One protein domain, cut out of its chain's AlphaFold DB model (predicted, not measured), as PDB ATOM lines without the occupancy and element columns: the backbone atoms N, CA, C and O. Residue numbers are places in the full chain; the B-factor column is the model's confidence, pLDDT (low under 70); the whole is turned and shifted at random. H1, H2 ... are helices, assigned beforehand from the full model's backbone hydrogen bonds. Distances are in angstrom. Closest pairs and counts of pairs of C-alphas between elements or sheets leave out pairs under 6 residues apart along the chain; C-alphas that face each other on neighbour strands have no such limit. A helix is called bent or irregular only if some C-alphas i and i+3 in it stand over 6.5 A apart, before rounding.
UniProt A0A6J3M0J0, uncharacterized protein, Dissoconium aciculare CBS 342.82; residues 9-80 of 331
ATOM      1  N   LEU A   9     140.652 114.843 108.929       88.88
ATOM      2  CA  LEU A   9     140.861 115.246 107.534       88.88
ATOM      3  C   LEU A   9     139.567 115.825 106.948       88.88
ATOM      4  O   LEU A   9     138.506 115.256 107.168       88.88
ATOM      5  N   GLY A  10     139.649 116.948 106.232       88.38
ATOM      6  CA  GLY A  10     138.484 117.628 105.657       88.38
ATOM      7  C   GLY A  10     137.798 118.623 106.601       88.38
ATOM      8  O   GLY A  10     136.817 119.252 106.212       88.38
ATOM      9  N   HIS A  11     138.293 118.798 107.832       84.94
ATOM     10  CA  HIS A  11     137.673 119.704 108.806       84.94
ATOM     11  C   HIS A  11     138.263 121.112 108.816       84.94
ATOM     12  O   HIS A  11     137.591 122.024 109.285       84.94
ATOM     13  N   LEU A  12     139.480 121.313 108.310       87.44
ATOM     14  CA  LEU A  12     140.092 122.643 108.283       87.44
ATOM     15  C   LEU A  12     139.496 123.512 107.154       87.44
ATOM     16  O   LEU A  12     139.120 122.963 106.114       87.44
ATOM     17  N   PRO A  13     139.436 124.853 107.302       88.38
ATOM     18  CA  PRO A  13     138.823 125.744 106.312       88.38
ATOM     19  C   PRO A  13     139.359 125.549 104.891       88.38
ATOM     20  O   PRO A  13     138.583 125.395 103.949       88.38
ATOM     21  N   LEU A  14     140.686 125.490 104.747       92.06
ATOM     22  CA  LEU A  14     141.325 125.266 103.454       92.06
ATOM     23  C   LEU A  14     140.956 123.899 102.854       92.06
ATOM     24  O   LEU A  14     140.684 123.799 101.660       92.06
ATOM     25  N   GLU A  15     140.906 122.847 103.675       93.88
ATOM     26  CA  GLU A  15     140.547 121.495 103.221       93.88
ATOM     27  C   GLU A  15     139.101 121.456 102.718       93.88
ATOM     28  O   GLU A  15     138.847 120.940 101.632       93.88
ATOM     29  N   ARG A  16     138.164 122.071 103.452       92.06
ATOM     30  CA  ARG A  16     136.757 122.207 103.039       92.06
ATOM     31  C   ARG A  16     136.621 122.964 101.725       92.06
ATOM     32  O   ARG A  16     135.880 122.542 100.834       92.06
ATOM     33  N   TYR A  17     137.365 124.058 101.582       93.19
ATOM     34  CA  TYR A  17     137.381 124.819 100.343       93.19
ATOM     35  C   TYR A  17     137.876 123.971  99.168       93.19
ATOM     36  O   TYR A  17     137.195 123.891  98.149       93.19
ATOM     37  N   ILE A  18     139.006 123.274  99.327       96.06
ATOM     38  CA  ILE A  18     139.558 122.408  98.279       96.06
ATOM     39  C   ILE A  18     138.571 121.300  97.908       96.06
ATOM     40  O   ILE A  18     138.298 121.111  96.725       96.06
ATOM     41  N   LEU A  19     137.997 120.604  98.893       96.06
ATOM     42  CA  LEU A  19     137.042 119.518  98.658       96.06
ATOM     43  C   LEU A  19     135.792 120.008  97.915       96.06
ATOM     44  O   LEU A  19     135.400 119.390  96.928       96.06
ATOM     45  N   SER A  20     135.211 121.145  98.321       94.44
ATOM     46  CA  SER A  20     134.013 121.702  97.663       94.44
ATOM     47  C   SER A  20     134.247 122.177  96.228       94.44
ATOM     48  O   SER A  20     133.295 122.318  95.466       94.44
ATOM     49  N   ARG A  21     135.503 122.430  95.851       95.00
ATOM     50  CA  ARG A  21     135.893 122.952  94.533       95.00
ATOM     51  C   ARG A  21     136.634 121.935  93.675       95.00
ATOM     52  O   ARG A  21     136.960 122.222  92.525       95.00
ATOM     53  N   TRP A  22     136.894 120.738  94.200       95.94
ATOM     54  CA  TRP A  22     137.764 119.753  93.560       95.94
ATOM     55  C   TRP A  22     137.286 119.327  92.167       95.94
ATOM     56  O   TRP A  22     138.097 119.117  91.260       95.94
ATOM     57  N   ASN A  23     135.965 119.224  92.006       94.12
ATOM     58  CA  ASN A  23     135.298 118.781  90.783       94.12
ATOM     59  C   ASN A  23     134.834 119.944  89.888       94.12
ATOM     60  O   ASN A  23     134.166 119.710  88.876       94.12
ATOM     61  N   ASP A  24     135.192 121.191  90.220       94.44
ATOM     62  CA  ASP A  24     134.846 122.343  89.391       94.44
ATOM     63  C   ASP A  24     135.517 122.218  88.015       94.44
ATOM     64  O   ASP A  24     136.717 121.961  87.880       94.44
ATOM     65  N   LYS A  25     134.727 122.437  86.955       94.19
ATOM     66  CA  LYS A  25     135.175 122.287  85.555       94.19
ATOM     67  C   LYS A  25     136.394 123.146  85.217       94.19
ATOM     68  O   LYS A  25     137.142 122.798  84.306       94.19
ATOM     69  N   GLU A  26     136.580 124.250  85.937       94.06
ATOM     70  CA  GLU A  26     137.729 125.148  85.808       94.06
ATOM     71  C   GLU A  26     139.070 124.431  86.035       94.06
ATOM     72  O   GLU A  26     140.047 124.736  85.350       94.06
ATOM     73  N   TYR A  27     139.106 123.436  86.926       92.88
ATOM     74  CA  TYR A  27     140.330 122.729  87.311       92.88
ATOM     75  C   TYR A  27     140.459 121.342  86.680       92.88
ATOM     76  O   TYR A  27     141.432 120.636  86.931       92.88
ATOM     77  N   ALA A  28     139.509 120.934  85.833       91.62
ATOM     78  CA  ALA A  28     139.436 119.573  85.295       91.62
ATOM     79  C   ALA A  28     140.677 119.140  84.486       91.62
ATOM     80  O   ALA A  28     140.905 117.945  84.317       91.62
ATOM     81  N   LYS A  29     141.460 120.098  83.971       94.19
ATOM     82  CA  LYS A  29     142.694 119.845  83.206       94.19
ATOM     83  C   LYS A  29     143.957 119.798  84.066       94.19
ATOM     84  O   LYS A  29     144.997 119.393  83.556       94.19
ATOM     85  N   ASP A  30     143.870 120.225  85.319       96.06
ATOM     86  CA  ASP A  30     145.007 120.234  86.230       96.06
ATOM     87  C   ASP A  30     145.235 118.823  86.773       96.06
ATOM     88  O   ASP A  30     144.273 118.121  87.115       96.06
ATOM     89  N   ASP A  31     146.505 118.432  86.901       95.69
ATOM     90  CA  ASP A  31     146.883 117.312  87.759       95.69
ATOM     91  C   ASP A  31     146.552 117.620  89.233       95.69
ATOM     92  O   ASP A  31     146.287 118.768  89.606       95.69
ATOM     93  N   ALA A  32     146.553 116.594  90.085       94.69
ATOM     94  CA  ALA A  32     146.119 116.730  91.474       94.69
ATOM     95  C   ALA A  32     146.951 117.753  92.274       94.69
ATOM     96  O   ALA A  32     146.384 118.531  93.043       94.69
ATOM     97  N   ALA A  33     148.273 117.793  92.078       94.50
ATOM     98  CA  ALA A  33     149.155 118.707  92.802       94.50
ATOM     99  C   ALA A  33     148.955 120.158  92.342       94.50
ATOM    100  O   ALA A  33     148.769 121.055  93.167       94.50
ATOM    101  N   THR A  34     148.901 120.382  91.027       95.31
ATOM    102  CA  THR A  34     148.607 121.694  90.437       95.31
ATOM    103  C   THR A  34     147.233 122.198  90.878       95.31
ATOM    104  O   THR A  34     147.096 123.362  91.263       95.31
ATOM    105  N   ARG A  35     146.222 121.318  90.897       96.62
ATOM    106  CA  ARG A  35     144.862 121.647  91.337       96.62
ATOM    107  C   ARG A  35     144.827 122.078  92.798       96.62
ATOM    108  O   ARG A  35     144.296 123.147  93.091       96.62
ATOM    109  N   ARG A  36     145.424 121.286  93.702       95.88
ATOM    110  CA  ARG A  36     145.552 121.635  95.129       95.88
ATOM    111  C   ARG A  36     146.173 123.016  95.301       95.88
ATOM    112  O   ARG A  36     145.589 123.865  95.968       95.88
ATOM    113  N   LYS A  37     147.316 123.254  94.649       94.31
ATOM    114  CA  LYS A  37     148.059 124.515  94.757       94.31
ATOM    115  C   LYS A  37     147.238 125.710  94.272       94.31
ATOM    116  O   LYS A  37     147.172 126.736  94.943       94.31
ATOM    117  N   ARG A  38     146.572 125.581  93.119       95.38
ATOM    118  CA  ARG A  38     145.709 126.640  92.573       95.38
ATOM    119  C   ARG A  38     144.521 126.940  93.480       95.38
ATOM    120  O   ARG A  38     144.223 128.109  93.698       95.38
ATOM    121  N   LEU A  39     143.871 125.912  94.022       96.69
ATOM    122  CA  LEU A  39     142.763 126.089  94.960       96.69
ATOM    123  C   LEU A  39     143.220 126.743  96.268       96.69
ATOM    124  O   LEU A  39     142.539 127.639  96.759       96.69
ATOM    125  N   ALA A  40     144.386 126.364  96.795       95.75
ATOM    126  CA  ALA A  40     144.951 126.983  97.991       95.75
ATOM    127  C   ALA A  40     145.269 128.469  97.783       95.75
ATOM    128  O   ALA A  40     144.835 129.308  98.569       95.75
ATOM    129  N   ARG A  41     145.916 128.819  96.666       94.44
ATOM    130  CA  ARG A  41     146.119 130.224  96.274       94.44
ATOM    131  C   ARG A  41     144.801 130.967  96.151       94.44
ATOM    132  O   ARG A  41     144.658 132.060  96.688       94.44
ATOM    133  N   LYS A  42     143.809 130.351  95.503       94.69
ATOM    134  CA  LYS A  42     142.506 130.987  95.330       94.69
ATOM    135  C   LYS A  42     141.831 131.268  96.668       94.69
ATOM    136  O   LYS A  42     141.223 132.319  96.827       94.69
ATOM    137  N   PHE A  43     141.968 130.364  97.633       93.69
ATOM    138  CA  PHE A  43     141.451 130.552  98.984       93.69
ATOM    139  C   PHE A  43     142.078 131.757  99.707       93.69
ATOM    140  O   PHE A  43     141.385 132.468 100.437       93.69
ATOM    141  N   VAL A  44     143.364 132.027  99.476       91.25
ATOM    142  CA  VAL A  44     144.041 133.233  99.979       91.25
ATOM    143  C   VAL A  44     143.512 134.480  99.263       91.25
ATOM    144  O   VAL A  44     143.062 135.418  99.913       91.25
ATOM    145  N   GLU A  45     143.463 134.461  97.930       91.12
ATOM    146  CA  GLU A  45     143.087 135.612  97.093       91.12
ATOM    147  C   GLU A  45     141.642 136.103  97.265       91.12
ATOM    148  O   GLU A  45     141.352 137.260  96.966       91.12
ATOM    149  N   ILE A  46     140.703 135.238  97.667       87.94
ATOM    150  CA  ILE A  46     139.282 135.617  97.797       87.94
ATOM    151  C   ILE A  46     138.982 136.472  99.039       87.94
ATOM    152  O   ILE A  46     137.839 136.903  99.201       87.94
ATOM    153  N   GLY A  47     139.974 136.715  99.902       86.19
ATOM    154  CA  GLY A  47     139.820 137.546 101.095       86.19
ATOM    155  C   GLY A  47     138.902 136.939 102.159       86.19
ATOM    156  O   GLY A  47     138.342 135.849 102.003       86.19
ATOM    157  N   ASN A  48     138.729 137.649 103.270       80.31
ATOM    158  CA  ASN A  48     137.967 137.161 104.419       80.31
ATOM    159  C   ASN A  48     136.480 136.965 104.090       80.31
ATOM    160  O   ASN A  48     135.929 135.909 104.410       80.31
ATOM    161  N   LEU A  49     135.839 137.908 103.385       80.12
ATOM    162  CA  LEU A  49     134.443 137.746 102.958       80.12
ATOM    163  C   LEU A  49     134.264 136.540 102.037       80.12
ATOM    164  O   LEU A  49     133.342 135.745 102.223       80.12
ATOM    165  N   GLY A  50     135.143 136.389 101.044       84.19
ATOM    166  CA  GLY A  50     135.069 135.281 100.100       84.19
ATOM    167  C   GLY A  50     135.243 133.935 100.797       84.19
ATOM    168  O   GLY A  50     134.494 133.002 100.506       84.19
ATOM    169  N   ARG A  51     136.164 133.843 101.765       86.50
ATOM    170  CA  ARG A  51     136.343 132.644 102.596       86.50
ATOM    171  C   ARG A  51     135.112 132.351 103.451       86.50
ATOM    172  O   ARG A  51     134.647 131.215 103.438       86.50
ATOM    173  N   LEU A  52     134.534 133.350 104.125       78.88
ATOM    174  CA  LEU A  52     133.288 133.185 104.888       78.88
ATOM    175  C   LEU A  52     132.149 132.651 104.015       78.88
ATOM    176  O   LEU A  52     131.500 131.668 104.368       78.88
ATOM    177  N   LEU A  53     131.927 133.267 102.852       82.81
ATOM    178  CA  LEU A  53     130.876 132.859 101.920       82.81
ATOM    179  C   LEU A  53     131.126 131.463 101.341       82.81
ATOM    180  O   LEU A  53     130.182 130.698 101.159       82.81
ATOM    181  N   ALA A  54     132.385 131.105 101.079       84.94
ATOM    182  CA  ALA A  54     132.738 129.774 100.602       84.94
ATOM    183  C   ALA A  54     132.530 128.685 101.668       84.94
ATOM    184  O   ALA A  54     132.263 127.537 101.320       84.94
ATOM    185  N   LEU A  55     132.633 129.039 102.951       83.44
ATOM    186  CA  LEU A  55     132.456 128.118 104.075       83.44
ATOM    187  C   LEU A  55     131.020 128.092 104.617       83.44
ATOM    188  O   LEU A  55     130.648 127.128 105.282       83.44
ATOM    189  N   ALA A  56     130.195 129.095 104.303       79.81
ATOM    190  CA  ALA A  56     128.792 129.183 104.716       79.81
ATOM    191  C   ALA A  56     127.951 127.921 104.462       79.81
ATOM    192  O   ALA A  56     127.214 127.531 105.371       79.81
ATOM    193  N   PRO A  57     128.077 127.228 103.315       83.25
ATOM    194  CA  PRO A  57     127.338 125.992 103.074       83.25
ATOM    195  C   PRO A  57     127.605 124.884 104.103       83.25
ATOM    196  O   PRO A  57     126.722 124.081 104.371       83.25
ATOM    197  N   PHE A  58     128.787 124.855 104.726       79.50
ATOM    198  CA  PHE A  58     129.155 123.839 105.720       79.50
ATOM    199  C   PHE A  58     128.549 124.083 107.112       79.50
ATOM    200  O   PHE A  58     128.726 123.253 107.998       79.50
ATOM    201  N   ALA A  59     127.877 125.218 107.319       70.75
ATOM    202  CA  ALA A  59     127.119 125.515 108.536       70.75
ATOM    203  C   ALA A  59     125.626 125.155 108.409       70.75
ATOM    204  O   ALA A  59     124.876 125.275 109.378       70.75
ATOM    205  N   GLY A  60     125.181 124.797 107.200       66.25
ATOM    206  CA  GLY A  60     123.791 124.491 106.875       66.25
ATOM    207  C   GLY A  60     123.514 122.996 106.719       66.25
ATOM    208  O   GLY A  60     124.424 122.174 106.686       66.25
ATOM    209  N   ASP A  61     122.227 122.673 106.596       61.09
ATOM    210  CA  ASP A  61     121.700 121.355 106.226       61.09
ATOM    211  C   ASP A  61     120.840 121.547 104.957       61.09
ATOM    212  O   ASP A  61     119.934 122.393 104.980       61.09
ATOM    213  N   PRO A  62     121.110 120.859 103.828       70.38
ATOM    214  CA  PRO A  62     122.074 119.769 103.644       70.38
ATOM    215  C   PRO A  62     123.529 120.223 103.504       70.38
ATOM    216  O   PRO A  62     123.810 121.322 103.022       70.38
ATOM    217  N   GLU A  63     124.448 119.327 103.879       68.56
ATOM    218  CA  GLU A  63     125.877 119.495 103.615       68.56
ATOM    219  C   GLU A  63     126.158 119.639 102.106       68.56
ATOM    220  O   GLU A  63     125.409 119.110 101.274       68.56
ATOM    221  N   PRO A  64     127.245 120.340 101.729       80.94
ATOM    222  CA  PRO A  64     127.662 120.447 100.336       80.94
ATOM    223  C   PRO A  64     127.916 119.076  99.706       80.94
ATOM    224  O   PRO A  64     128.351 118.142 100.376       80.94
ATOM    225  N   ASP A  65     127.720 118.979  98.392       86.25
ATOM    226  CA  ASP A  65     128.151 117.806  97.632       86.25
ATOM    227  C   ASP A  65     129.687 117.781  97.575       86.25
ATOM    228  O   ASP A  65     130.317 118.618  96.922       86.25
ATOM    229  N   LEU A  66     130.292 116.863  98.329       91.94
ATOM    230  CA  LEU A  66     131.738 116.684  98.422       91.94
ATOM    231  C   LEU A  66     132.157 115.383  97.728       91.94
ATOM    232  O   LEU A  66     131.378 114.427  97.678       91.94
ATOM    233  N   PRO A  67     133.418 115.283  97.267       94.69
ATOM    234  CA  PRO A  67     133.990 114.001  96.880       94.69
ATOM    235  C   PRO A  67     133.820 112.953  97.996       94.69
ATOM    236  O   PRO A  67     133.873 113.315  99.179       94.69
ATOM    237  N   PRO A  68     133.665 111.658  97.661       93.94
ATOM    238  CA  PRO A  68     133.578 110.592  98.653       93.94
ATOM    239  C   PRO A  68     134.740 110.643  99.652       93.94
ATOM    240  O   PRO A  68     135.891 110.816  99.259       93.94
ATOM    241  N   GLN A  69     134.467 110.418 100.943       92.25
ATOM    242  CA  GLN A  69     135.501 110.446 101.994       92.25
ATOM    243  C   GLN A  69     136.682 109.501 101.723       92.25
ATOM    244  O   GLN A  69     137.808 109.783 102.128       92.25
ATOM    245  N   SER A  70     136.453 108.401 100.999       94.31
ATOM    246  CA  SER A  70     137.510 107.482 100.565       94.31
ATOM    247  C   SER A  70     138.572 108.134  99.672       94.31
ATOM    248  O   SER A  70     139.692 107.638  99.623       94.31
ATOM    249  N   GLU A  71     138.244 109.232  98.988       95.44
ATOM    250  CA  GLU A  71     139.145 109.964  98.088       95.44
ATOM    251  C   GLU A  71     139.915 111.086  98.804       95.44
ATOM    252  O   GLU A  71     140.904 111.593  98.278       95.44
ATOM    253  N   TRP A  72     139.514 111.477 100.020       95.62
ATOM    254  CA  TRP A  72     140.050 112.674 100.684       95.62
ATOM    255  C   TRP A  72     141.556 112.601 100.936       95.62
ATOM    256  O   TRP A  72     142.241 113.610 100.786       95.62
ATOM    257  N   ASN A  73     142.084 111.419 101.267       94.50
ATOM    258  CA  ASN A  73     143.524 111.229 101.463       94.50
ATOM    259  C   ASN A  73     144.326 111.544 100.196       94.50
ATOM    260  O   ASN A  73     145.399 112.123 100.295       94.50
ATOM    261  N   GLU A  74     143.812 111.179  99.020       94.69
ATOM    262  CA  GLU A  74     144.476 111.442  97.742       94.69
ATOM    263  C   GLU A  74     144.305 112.905  97.324       94.69
ATOM    264  O   GLU A  74     145.270 113.559  96.920       94.69
ATOM    265  N   ILE A  75     143.090 113.440  97.475       96.75
ATOM    266  CA  ILE A  75     142.758 114.824  97.128       96.75
ATOM    267  C   ILE A  75     143.598 115.805  97.942       96.75
ATOM    268  O   ILE A  75     144.158 116.742  97.376       96.75
ATOM    269  N   LEU A  76     143.723 115.570  99.248       95.62
ATOM    270  CA  LEU A  76     144.432 116.436 100.193       95.62
ATOM    271  C   LEU A  76     145.882 115.996 100.442       95.62
ATOM    272  O   LEU A  76     146.559 116.592 101.281       95.62
ATOM    273  N   ALA A  77     146.371 114.980  99.721       91.44
ATOM    274  CA  ALA A  77     147.748 114.504  99.835       91.44
ATOM    275  C   ALA A  77     148.739 115.661  99.670       91.44
ATOM    276  O   ALA A  77     148.583 116.484  98.771       91.44
ATOM    277  N   GLU A  78     149.763 115.708 100.526       87.94
ATOM    278  CA  GLU A  78     150.855 116.697 100.464       87.94
ATOM    279  C   GLU A  78     150.418 118.164 100.620       87.94
ATOM    280  O   GLU A  78     151.253 119.056 100.523       87.94
ATOM    281  N   LEU A  79     149.136 118.441 100.896       92.19
ATOM    282  CA  LEU A  79     148.667 119.804 101.150       92.19
ATOM    283  C   LEU A  79     149.323 120.384 102.408       92.19
ATOM    284  O   LEU A  79     149.725 121.542 102.432       92.19
ATOM    285  N   ARG A  80     149.390 119.566 103.463       91.81
ATOM    286  CA  ARG A  80     149.965 119.905 104.763       91.81
ATOM    287  C   ARG A  80     150.532 118.671 105.442       91.81
ATOM    288  O   ARG A  80     149.953 117.587 105.352       91.81
TER     289      ARG A  80
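What this domain is: This is residues 9 to 80 of the 331 residues of an uncharacterized protein of Dissoconium aciculare CBS 342.82 (UniProt A0A6J3M0J0). A short helix, H1, stands in the middle, and H2, H3, the link of residues 60 to 68 and H4 go round it as a ring of unequal sides. H2 and H3 pack on H1, while H4 is only near it and near the beginning of H2, where the ring nearly closes. The 72 printed residues, all helix by class, hold H1, H2, H3 and H4 in that order and no named strand. The whole is compact and rounded, with a radius of gyration of the C-alphas of 11.6 A and spans of 30 by 28 by 24 A.

How they stand to each other: Start at H1, residues 13 to 21. It touches H2, residues 32 to 45, closest at the C-alphas of Ile 18 and Leu 39, 5.9 A apart; the tilt is steep, 61 degrees, opposite ways. H3, residues 47 to 59, touches H1 with residues 54 to 55 alone, closest at C-alphas 17 and 54, 6.8 A, about perpendicular at 74 degrees. H4, residues 69 to 75, is close to H1 but not clearly touching: C-alphas 19 and 75, the closest, are 7.6 A apart. H3 and H4 are apart. Every O i to N i+4 pair is within hydrogen-bond range in H1 and H2, against 6 of 9 in H3 and 1 of 3 in H4, where 3 of 4 O i to N i+3 pairs are.

Where its parts are: Find C-alpha 13 at (138.823, 125.744, 106.312); from there H1 runs 12.5 A. H2 is 19.9 A long and H3 19.0 A. H4 ends at C-alpha 75, (142.758, 114.824, 97.128). H3 and H4 are irregular: C-alphas 54 and 57 are 7.0 A apart, C-alphas 70 and 73 7.1 A.

The domain as a whole: The farthest C-alphas, of Asp 31 and Asp 61, are 31.5 A apart. The printed part has no cut, and no link is long. Look for pLDDT under 70 at residues 60 to 61 and 63.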